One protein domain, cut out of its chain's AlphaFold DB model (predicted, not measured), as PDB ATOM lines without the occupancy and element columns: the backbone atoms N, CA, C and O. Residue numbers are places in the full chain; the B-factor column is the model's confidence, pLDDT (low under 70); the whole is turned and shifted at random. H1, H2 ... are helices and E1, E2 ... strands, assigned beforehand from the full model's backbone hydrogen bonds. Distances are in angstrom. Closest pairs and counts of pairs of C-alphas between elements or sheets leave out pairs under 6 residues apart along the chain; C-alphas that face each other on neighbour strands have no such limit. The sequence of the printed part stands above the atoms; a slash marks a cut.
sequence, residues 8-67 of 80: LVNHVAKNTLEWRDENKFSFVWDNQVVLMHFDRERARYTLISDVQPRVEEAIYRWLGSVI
ATOM      1  N   LEU A   8      33.469 -48.242 -16.600       44.91
ATOM      2  CA  LEU A   8      32.144 -47.662 -16.371       44.91
ATOM      3  C   LEU A   8      31.067 -48.724 -16.084       44.91
ATOM      4  O   LEU A   8      30.229 -48.507 -15.222       44.91
ATOM      5  N   VAL A   9      31.120 -49.887 -16.743       48.97
ATOM      6  CA  VAL A   9      30.182 -51.006 -16.529       48.97
ATOM      7  C   VAL A   9      30.331 -51.548 -15.113       48.97
ATOM      8  O   VAL A   9      29.345 -51.692 -14.398       48.97
ATOM      9  N   ASN A  10      31.571 -51.752 -14.666       48.59
ATOM     10  CA  ASN A  10      31.856 -52.166 -13.292       48.59
ATOM     11  C   ASN A  10      31.432 -51.108 -12.265       48.59
ATOM     12  O   ASN A  10      31.004 -51.458 -11.168       48.59
ATOM     13  N   HIS A  11      31.548 -49.822 -12.598       49.22
ATOM     14  CA  HIS A  11      31.118 -48.735 -11.723       49.22
ATOM     15  C   HIS A  11      29.589 -48.652 -11.617       49.22
ATOM     16  O   HIS A  11      29.067 -48.550 -10.510       49.22
ATOM     17  N   VAL A  12      28.870 -48.752 -12.736       50.34
ATOM     18  CA  VAL A  12      27.402 -48.765 -12.751       50.34
ATOM     19  C   VAL A  12      26.884 -50.003 -12.020       50.34
ATOM     20  O   VAL A  12      26.089 -49.862 -11.097       50.34
ATOM     21  N   ALA A  13      27.407 -51.198 -12.313       51.28
ATOM     22  CA  ALA A  13      27.007 -52.436 -11.640       51.28
ATOM     23  C   ALA A  13      27.227 -52.398 -10.116       51.28
ATOM     24  O   ALA A  13      26.393 -52.885  -9.362       51.28
ATOM     25  N   LYS A  14      28.329 -51.795  -9.645       47.44
ATOM     26  CA  LYS A  14      28.647 -51.708  -8.207       47.44
ATOM     27  C   LYS A  14      27.826 -50.672  -7.441       47.44
ATOM     28  O   LYS A  14      27.675 -50.821  -6.233       47.44
ATOM     29  N   ASN A  15      27.348 -49.620  -8.106       47.59
ATOM     30  CA  ASN A  15      26.670 -48.490  -7.456       47.59
ATOM     31  C   ASN A  15      25.162 -48.442  -7.730       47.59
ATOM     32  O   ASN A  15      24.464 -47.569  -7.215       47.59
ATOM     33  N   THR A  16      24.648 -49.376  -8.523       54.41
ATOM     34  CA  THR A  16      23.214 -49.554  -8.708       54.41
ATOM     35  C   THR A  16      22.642 -50.233  -7.466       54.41
ATOM     36  O   THR A  16      22.919 -51.401  -7.205       54.41
ATOM     37  N   LEU A  17      21.857 -49.496  -6.677       46.03
ATOM     38  CA  LEU A  17      21.056 -50.046  -5.580       46.03
ATOM     39  C   LEU A  17      20.040 -51.034  -6.167       46.03
ATOM     40  O   LEU A  17      19.021 -50.659  -6.745       46.03
ATOM     41  N   GLU A  18      20.392 -52.307  -6.064       45.38
ATOM     42  CA  GLU A  18      19.712 -53.433  -6.680       45.38
ATOM     43  C   GLU A  18      18.376 -53.715  -5.970       45.38
ATOM     44  O   GLU A  18      18.309 -54.423  -4.969       45.38
ATOM     45  N   TRP A  19      17.276 -53.171  -6.490       44.88
ATOM     46  CA  TRP A  19      15.971 -53.810  -6.319       44.88
ATOM     47  C   TRP A  19      15.886 -54.920  -7.370       44.88
ATOM     48  O   TRP A  19      15.470 -54.665  -8.497       44.88
ATOM     49  N   ARG A  20      16.335 -56.139  -7.031       45.72
ATOM     50  CA  ARG A  20      16.140 -57.334  -7.873       45.72
ATOM     51  C   ARG A  20      14.671 -57.748  -7.854       45.72
ATOM     52  O   ARG A  20      14.294 -58.716  -7.204       45.72
ATOM     53  N   ASP A  21      13.845 -57.006  -8.566       51.44
ATOM     54  CA  ASP A  21      12.677 -57.595  -9.199       51.44
ATOM     55  C   ASP A  21      13.171 -58.040 -10.581       51.44
ATOM     56  O   ASP A  21      13.793 -57.246 -11.279       51.44
ATOM     57  N   GLU A  22      13.024 -59.313 -10.948       59.25
ATOM     58  CA  GLU A  22      13.807 -59.975 -12.014       59.25
ATOM     59  C   GLU A  22      13.856 -59.248 -13.375       59.25
ATOM     60  O   GLU A  22      14.783 -59.456 -14.165       59.25
ATOM     61  N   ASN A  23      12.875 -58.384 -13.630       65.75
ATOM     62  CA  ASN A  23      12.681 -57.655 -14.877       65.75
ATOM     63  C   ASN A  23      12.843 -56.135 -14.721       65.75
ATOM     64  O   ASN A  23      12.547 -55.397 -15.654       65.75
ATOM     65  N   LYS A  24      13.261 -55.626 -13.558       72.00
ATOM     66  CA  LYS A  24      13.456 -54.191 -13.317       72.00
ATOM     67  C   LYS A  24      14.864 -53.936 -12.809       72.00
ATOM     68  O   LYS A  24      15.376 -54.669 -11.971       72.00
ATOM     69  N   PHE A  25      15.480 -52.869 -13.293       74.75
ATOM     70  CA  PHE A  25      16.757 -52.404 -12.773       74.75
ATOM     71  C   PHE A  25      16.804 -50.882 -12.768       74.75
ATOM     72  O   PHE A  25      16.090 -50.210 -13.516       74.75
ATOM     73  N   SER A  26      17.630 -50.339 -11.883       79.81
ATOM     74  CA  SER A  26      17.922 -48.913 -11.826       79.81
ATOM     75  C   SER A  26      19.335 -48.650 -12.349       79.81
ATOM     76  O   SER A  26      20.099 -49.584 -12.554       79.81
ATOM     77  N   PHE A  27      19.692 -47.404 -12.628       77.94
ATOM     78  CA  PHE A  27      21.084 -46.966 -12.786       77.94
ATOM     79  C   PHE A  27      21.149 -45.446 -12.648       77.94
ATOM     80  O   PHE A  27      20.131 -44.763 -12.733       77.94
ATOM     81  N   VAL A  28      22.342 -44.898 -12.423       82.25
ATOM     82  CA  VAL A  28      22.539 -43.443 -12.377       82.25
ATOM     83  C   VAL A  28      22.949 -42.946 -13.760       82.25
ATOM     84  O   VAL A  28      23.913 -43.451 -14.332       82.25
ATOM     85  N   TRP A  29      22.238 -41.945 -14.279       81.88
ATOM     86  CA  TRP A  29      22.582 -41.242 -15.516       81.88
ATOM     87  C   TRP A  29      22.695 -39.741 -15.257       81.88
ATOM     88  O   TRP A  29      21.756 -39.142 -14.733       81.88
ATOM     89  N   ASP A  30      23.824 -39.140 -15.634       78.88
ATOM     90  CA  ASP A  30      24.234 -37.754 -15.359       78.88
ATOM     91  C   ASP A  30      24.220 -37.359 -13.873       78.88
ATOM     92  O   ASP A  30      25.282 -37.102 -13.327       78.88
ATOM     93  N   ASN A  31      23.052 -37.306 -13.225       80.38
ATOM     94  CA  ASN A  31      22.850 -37.086 -11.781       80.38
ATOM     95  C   ASN A  31      21.470 -37.578 -11.283       80.38
ATOM     96  O   ASN A  31      21.028 -37.200 -10.199       80.38
ATOM     97  N   GLN A  32      20.753 -38.382 -12.071       78.69
ATOM     98  CA  GLN A  32      19.422 -38.891 -11.729       78.69
ATOM     99  C   GLN A  32      19.403 -40.417 -11.700       78.69
ATOM    100  O   GLN A  32      20.129 -41.072 -12.449       78.69
ATOM    101  N   VAL A  33      18.548 -40.977 -10.843       82.81
ATOM    102  CA  VAL A  33      18.256 -42.412 -10.847       82.81
ATOM    103  C   VAL A  33      17.240 -42.694 -11.945       82.81
ATOM    104  O   VAL A  33      16.120 -42.185 -11.930       82.81
ATOM    105  N   VAL A  34      17.645 -43.527 -12.892       85.25
ATOM    106  CA  VAL A  34      16.818 -44.015 -13.986       85.25
ATOM    107  C   VAL A  34      16.297 -45.400 -13.635       85.25
ATOM    108  O   VAL A  34      17.063 -46.253 -13.196       85.25
ATOM    109  N   LEU A  35      15.001 -45.621 -13.839       85.94
ATOM    110  CA  LEU A  35      14.323 -46.901 -13.691       85.94
ATOM    111  C   LEU A  35      14.006 -47.472 -15.070       85.94
ATOM    112  O   LEU A  35      13.444 -46.790 -15.931       85.94
ATOM    113  N   MET A  36      14.342 -48.742 -15.255       85.00
ATOM    114  CA  MET A  36      14.175 -49.473 -16.501       85.00
ATOM    115  C   MET A  36      13.484 -50.808 -16.233       85.00
ATOM    116  O   MET A  36      13.748 -51.473 -15.230       85.00
ATOM    117  N   HIS A  37      12.620 -51.211 -17.158       84.56
ATOM    118  CA  HIS A  37      12.077 -52.559 -17.244       84.56
ATOM    119  C   HIS A  37      12.696 -53.291 -18.434       84.56
ATOM    120  O   HIS A  37      12.786 -52.733 -19.527       84.56
ATOM    121  N   PHE A  38      13.092 -54.542 -18.236       81.00
ATOM    122  CA  PHE A  38      13.478 -55.457 -19.297       81.00
ATOM    123  C   PHE A  38      12.420 -56.550 -19.431       81.00
ATOM    124  O   PHE A  38      12.301 -57.430 -18.581       81.00
ATOM    125  N   ASP A  39      11.655 -56.484 -20.516       78.12
ATOM    126  CA  ASP A  39      10.760 -57.552 -20.935       78.12
ATOM    127  C   ASP A  39      11.604 -58.677 -21.546       78.12
ATOM    128  O   ASP A  39      12.082 -58.564 -22.677       78.12
ATOM    129  N   ARG A  40      11.816 -59.747 -20.771       70.94
ATOM    130  CA  ARG A  40      12.618 -60.909 -21.177       70.94
ATOM    131  C   ARG A  40      11.990 -61.689 -22.329       70.94
ATOM    132  O   ARG A  40      12.733 -62.198 -23.159       70.94
ATOM    133  N   GLU A  41      10.660 -61.779 -22.390       78.50
ATOM    134  CA  GLU A  41       9.957 -62.540 -23.435       78.50
ATOM    135  C   GLU A  41      10.140 -61.889 -24.806       78.50
ATOM    136  O   GLU A  41      10.233 -62.575 -25.820       78.50
ATOM    137  N   ARG A  42      10.212 -60.555 -24.830       77.19
ATOM    138  CA  ARG A  42      10.373 -59.755 -26.052       77.19
ATOM    139  C   ARG A  42      11.778 -59.187 -26.236       77.19
ATOM    140  O   ARG A  42      11.977 -58.372 -27.134       77.19
ATOM    141  N   ALA A  43      12.709 -59.536 -25.348       74.19
ATOM    142  CA  ALA A  43      14.054 -58.969 -25.266       74.19
ATOM    143  C   ALA A  43      14.077 -57.426 -25.393       74.19
ATOM    144  O   ALA A  43      14.915 -56.851 -26.095       74.19
ATOM    145  N   ARG A  44      13.142 -56.736 -24.723       79.69
ATOM    146  CA  ARG A  44      12.896 -55.297 -24.914       79.69
ATOM    147  C   ARG A  44      13.086 -54.486 -23.637       79.69
ATOM    148  O   ARG A  44      12.470 -54.757 -22.610       79.69
ATOM    149  N   TYR A  45      13.850 -53.403 -23.744       82.56
ATOM    150  CA  TYR A  45      13.949 -52.380 -22.704       82.56
ATOM    151  C   TYR A  45      12.793 -51.385 -22.799       82.56
ATOM    152  O   TYR A  45      12.403 -50.966 -23.889       82.56
ATOM    153  N   THR A  46      12.250 -51.008 -21.649       85.50
ATOM    154  CA  THR A  46      11.238 -49.962 -21.506       85.50
ATOM    155  C   THR A  46      11.655 -49.039 -20.378       85.50
ATOM    156  O   THR A  46      11.760 -49.463 -19.223       85.50
ATOM    157  N   LEU A  47      11.891 -47.777 -20.714       87.56
ATOM    158  CA  LEU A  47      12.184 -46.747 -19.734       87.56
ATOM    159  C   LEU A  47      10.930 -46.440 -18.901       87.56
ATOM    160  O   LEU A  47       9.860 -46.202 -19.454       87.56
ATOM    161  N   ILE A  48      11.063 -46.465 -17.572       88.31
ATOM    162  CA  ILE A  48       9.979 -46.112 -16.638       88.31
ATOM    163  C   ILE A  48      10.126 -44.661 -16.163       88.31
ATOM    164  O   ILE A  48       9.128 -43.990 -15.909       88.31
ATOM    165  N   SER A  49      11.361 -44.177 -16.011       85.69
ATOM    166  CA  SER A  49      11.620 -42.799 -15.583       85.69
ATOM    167  C   SER A  49      11.207 -41.782 -16.644       85.69
ATOM    168  O   SER A  49      11.498 -41.958 -17.823       85.69
ATOM    169  N   ASP A  50      10.614 -40.675 -16.201       86.19
ATOM    170  CA  ASP A  50      10.381 -39.503 -17.045       86.19
ATOM    171  C   ASP A  50      11.713 -38.780 -17.287       86.19
ATOM    172  O   ASP A  50      12.262 -38.125 -16.396       86.19
ATOM    173  N   VAL A  51      12.279 -38.959 -18.480       83.38
ATOM    174  CA  VAL A  51      13.510 -38.292 -18.912       83.38
ATOM    175  C   VAL A  51      13.267 -37.563 -20.225       83.38
ATOM    176  O   VAL A  51      12.366 -37.880 -20.996       83.38
ATOM    177  N   GLN A  52      14.115 -36.582 -20.522       83.00
ATOM    178  CA  GLN A  52      14.039 -35.878 -21.800       83.00
ATOM    179  C   GLN A  52      14.298 -36.846 -22.973       83.00
ATOM    180  O   GLN A  52      15.229 -37.648 -22.876       83.00
ATOM    181  N   PRO A  53      13.614 -36.705 -24.126       80.69
ATOM    182  CA  PRO A  53      13.748 -37.637 -25.256       80.69
ATOM    183  C   PRO A  53      15.191 -37.870 -25.735       80.69
ATOM    184  O   PRO A  53      15.585 -38.986 -26.058       80.69
ATOM    185  N   ARG A  54      16.030 -36.825 -25.715       77.88
ATOM    186  CA  ARG A  54      17.460 -36.928 -26.064       77.88
ATOM    187  C   ARG A  54      18.262 -37.832 -25.115       77.88
ATOM    188  O   ARG A  54      19.246 -38.436 -25.525       77.88
ATOM    189  N   VAL A  55      17.869 -37.881 -23.844       82.88
ATOM    190  CA  VAL A  55      18.505 -38.704 -22.806       82.88
ATOM    191  C   VAL A  55      18.034 -40.146 -22.947       82.88
ATOM    192  O   VAL A  55      18.852 -41.057 -22.889       82.88
ATOM    193  N   GLU A  56      16.742 -40.349 -23.211       84.75
ATOM    194  CA  GLU A  56      16.172 -41.667 -23.504       84.75
ATOM    195  C   GLU A  56      16.883 -42.339 -24.689       84.75
ATOM    196  O   GLU A  56      17.317 -43.488 -24.585       84.75
ATOM    197  N   GLU A  57      17.096 -41.611 -25.788       82.19
ATOM    198  CA  GLU A  57      17.818 -42.141 -26.949       82.19
ATOM    199  C   GLU A  57      19.264 -42.538 -26.607       82.19
ATOM    200  O   GLU A  57      19.735 -43.609 -27.003       82.19
ATOM    201  N   ALA A  58      19.972 -41.704 -25.839       84.88
ATOM    202  CA  ALA A  58      21.336 -41.993 -25.401       84.88
ATOM    203  C   ALA A  58      21.399 -43.245 -24.510       84.88
ATOM    204  O   ALA A  58      22.300 -44.072 -24.673       84.88
ATOM    205  N   ILE A  59      20.417 -43.415 -23.623       84.38
ATOM    206  CA  ILE A  59      20.276 -44.591 -22.763       84.38
ATOM    207  C   ILE A  59      20.059 -45.855 -23.599       84.38
ATOM    208  O   ILE A  59      20.768 -46.837 -23.389       84.38
ATOM    209  N   TYR A  60      19.135 -45.855 -24.565       83.81
ATOM    210  CA  TYR A  60      18.907 -47.043 -25.397       83.81
ATOM    211  C   TYR A  60      20.127 -47.405 -26.246       83.81
ATOM    212  O   TYR A  60      20.462 -48.585 -26.353       83.81
ATOM    213  N   ARG A  61      20.833 -46.413 -26.806       82.69
ATOM    214  CA  ARG A  61      22.093 -46.656 -27.530       82.69
ATOM    215  C   ARG A  61      23.157 -47.266 -26.616       82.69
ATOM    216  O   ARG A  61      23.827 -48.218 -27.010       82.69
ATOM    217  N   TRP A  62      23.290 -46.747 -25.395       82.56
ATOM    218  CA  TRP A  62      24.209 -47.285 -24.395       82.56
ATOM    219  C   TRP A  62      23.848 -48.727 -24.021       82.56
ATOM    220  O   TRP A  62      24.716 -49.599 -24.079       82.56
ATOM    221  N   LEU A  63      22.571 -49.009 -23.743       77.50
ATOM    222  CA  LEU A  63      22.086 -50.357 -23.438       77.50
ATOM    223  C   LEU A  63      22.362 -51.336 -24.579       77.50
ATOM    224  O   LEU A  63      22.870 -52.417 -24.316       77.50
ATOM    225  N   GLY A  64      22.109 -50.946 -25.831       71.75
ATOM    226  CA  GLY A  64      22.411 -51.784 -26.995       71.75
ATOM    227  C   GLY A  64      23.908 -52.053 -27.200       71.75
ATOM    228  O   GLY A  64      24.268 -53.075 -27.776       71.75
ATOM    229  N   SER A  65      24.787 -51.166 -26.717       70.12
ATOM    230  CA  SER A  65      26.246 -51.346 -26.792       70.12
ATOM    231  C   SER A  65      26.841 -52.158 -25.635       70.12
ATOM    232  O   SER A  65      27.887 -52.781 -25.800       70.12
ATOM    233  N   VAL A  66      26.204 -52.126 -24.461       64.38
ATOM    234  CA  VAL A  66      26.718 -52.733 -23.220       64.38
ATOM    235  C   VAL A  66      26.065 -54.074 -22.941       64.38
ATOM    236  O   VAL A  66      26.740 -55.022 -22.549       64.38
ATOM    237  N   ILE A  67      24.757 -54.158 -23.149       62.03
ATOM    238  CA  ILE A  67      24.027 -55.408 -23.078       62.03
ATOM    239  C   ILE A  67      23.937 -55.886 -24.515       62.03
ATOM    240  O   ILE A  67      23.009 -55.527 -25.241       62.03
TER     241      ILE A  67
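AT A GLANCE: This is residues 8 to 67 of the 80 residues of an uncharacterized protein of Candidatus Altiarchaeales archaeon (UniProt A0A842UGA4). A small wall of three antiparallel strands has a short helix, H1, by its edge strand E1 and a longer helix, H2, reaching it mostly at the other edge, E3. The 60 printed residues hold H1, E1, E2, E3 and H2 in that order, class mixed; the sheet E1 - E2 - E3 is a meander, each strand the antiparallel neighbour of the one before. The whole is compact, radius of gyration of the C-alphas 11.1 A, spanning 30 by 26 by 21 A.

HOW THE PARTS SIT: H1, residues 8 to 15, only grazes the sheet; its closest C-alphas to E1, residues 24 to 29, are Val 12 and Phe 27, 6.6 A. E1 and E2, residues 32 to 39, form a hairpin, N 27 and O 34 at 2.9 A. E2 and E3, residues 44 to 47, form another, N 37 and O 46 at 2.8 A. H2, residues 53 to 66, only grazes the sheet; its closest C-alphas to E3 are Glu 56 and Leu 47, 7.5 A. H1 and H2 are close but not clearly touching, C-alphas of Val 9 and Val 66 7.7 A apart, about perpendicular at 77 degrees. In both helices every O i to N i+4 pair is within hydrogen-bond range.

IN THESE COORDINATES: H1 begins at C-alpha 8 (32.144, -47.662, -16.371) and H2 ends at C-alpha 66 (26.718, -52.733, -23.220). First to last C-alpha, E2 is 22.5 A and H2 20.0 A.

THE WHOLE: The printed part has no cut and no long link. Residues 8 to 23 and 66 to 67 have pLDDT under 70.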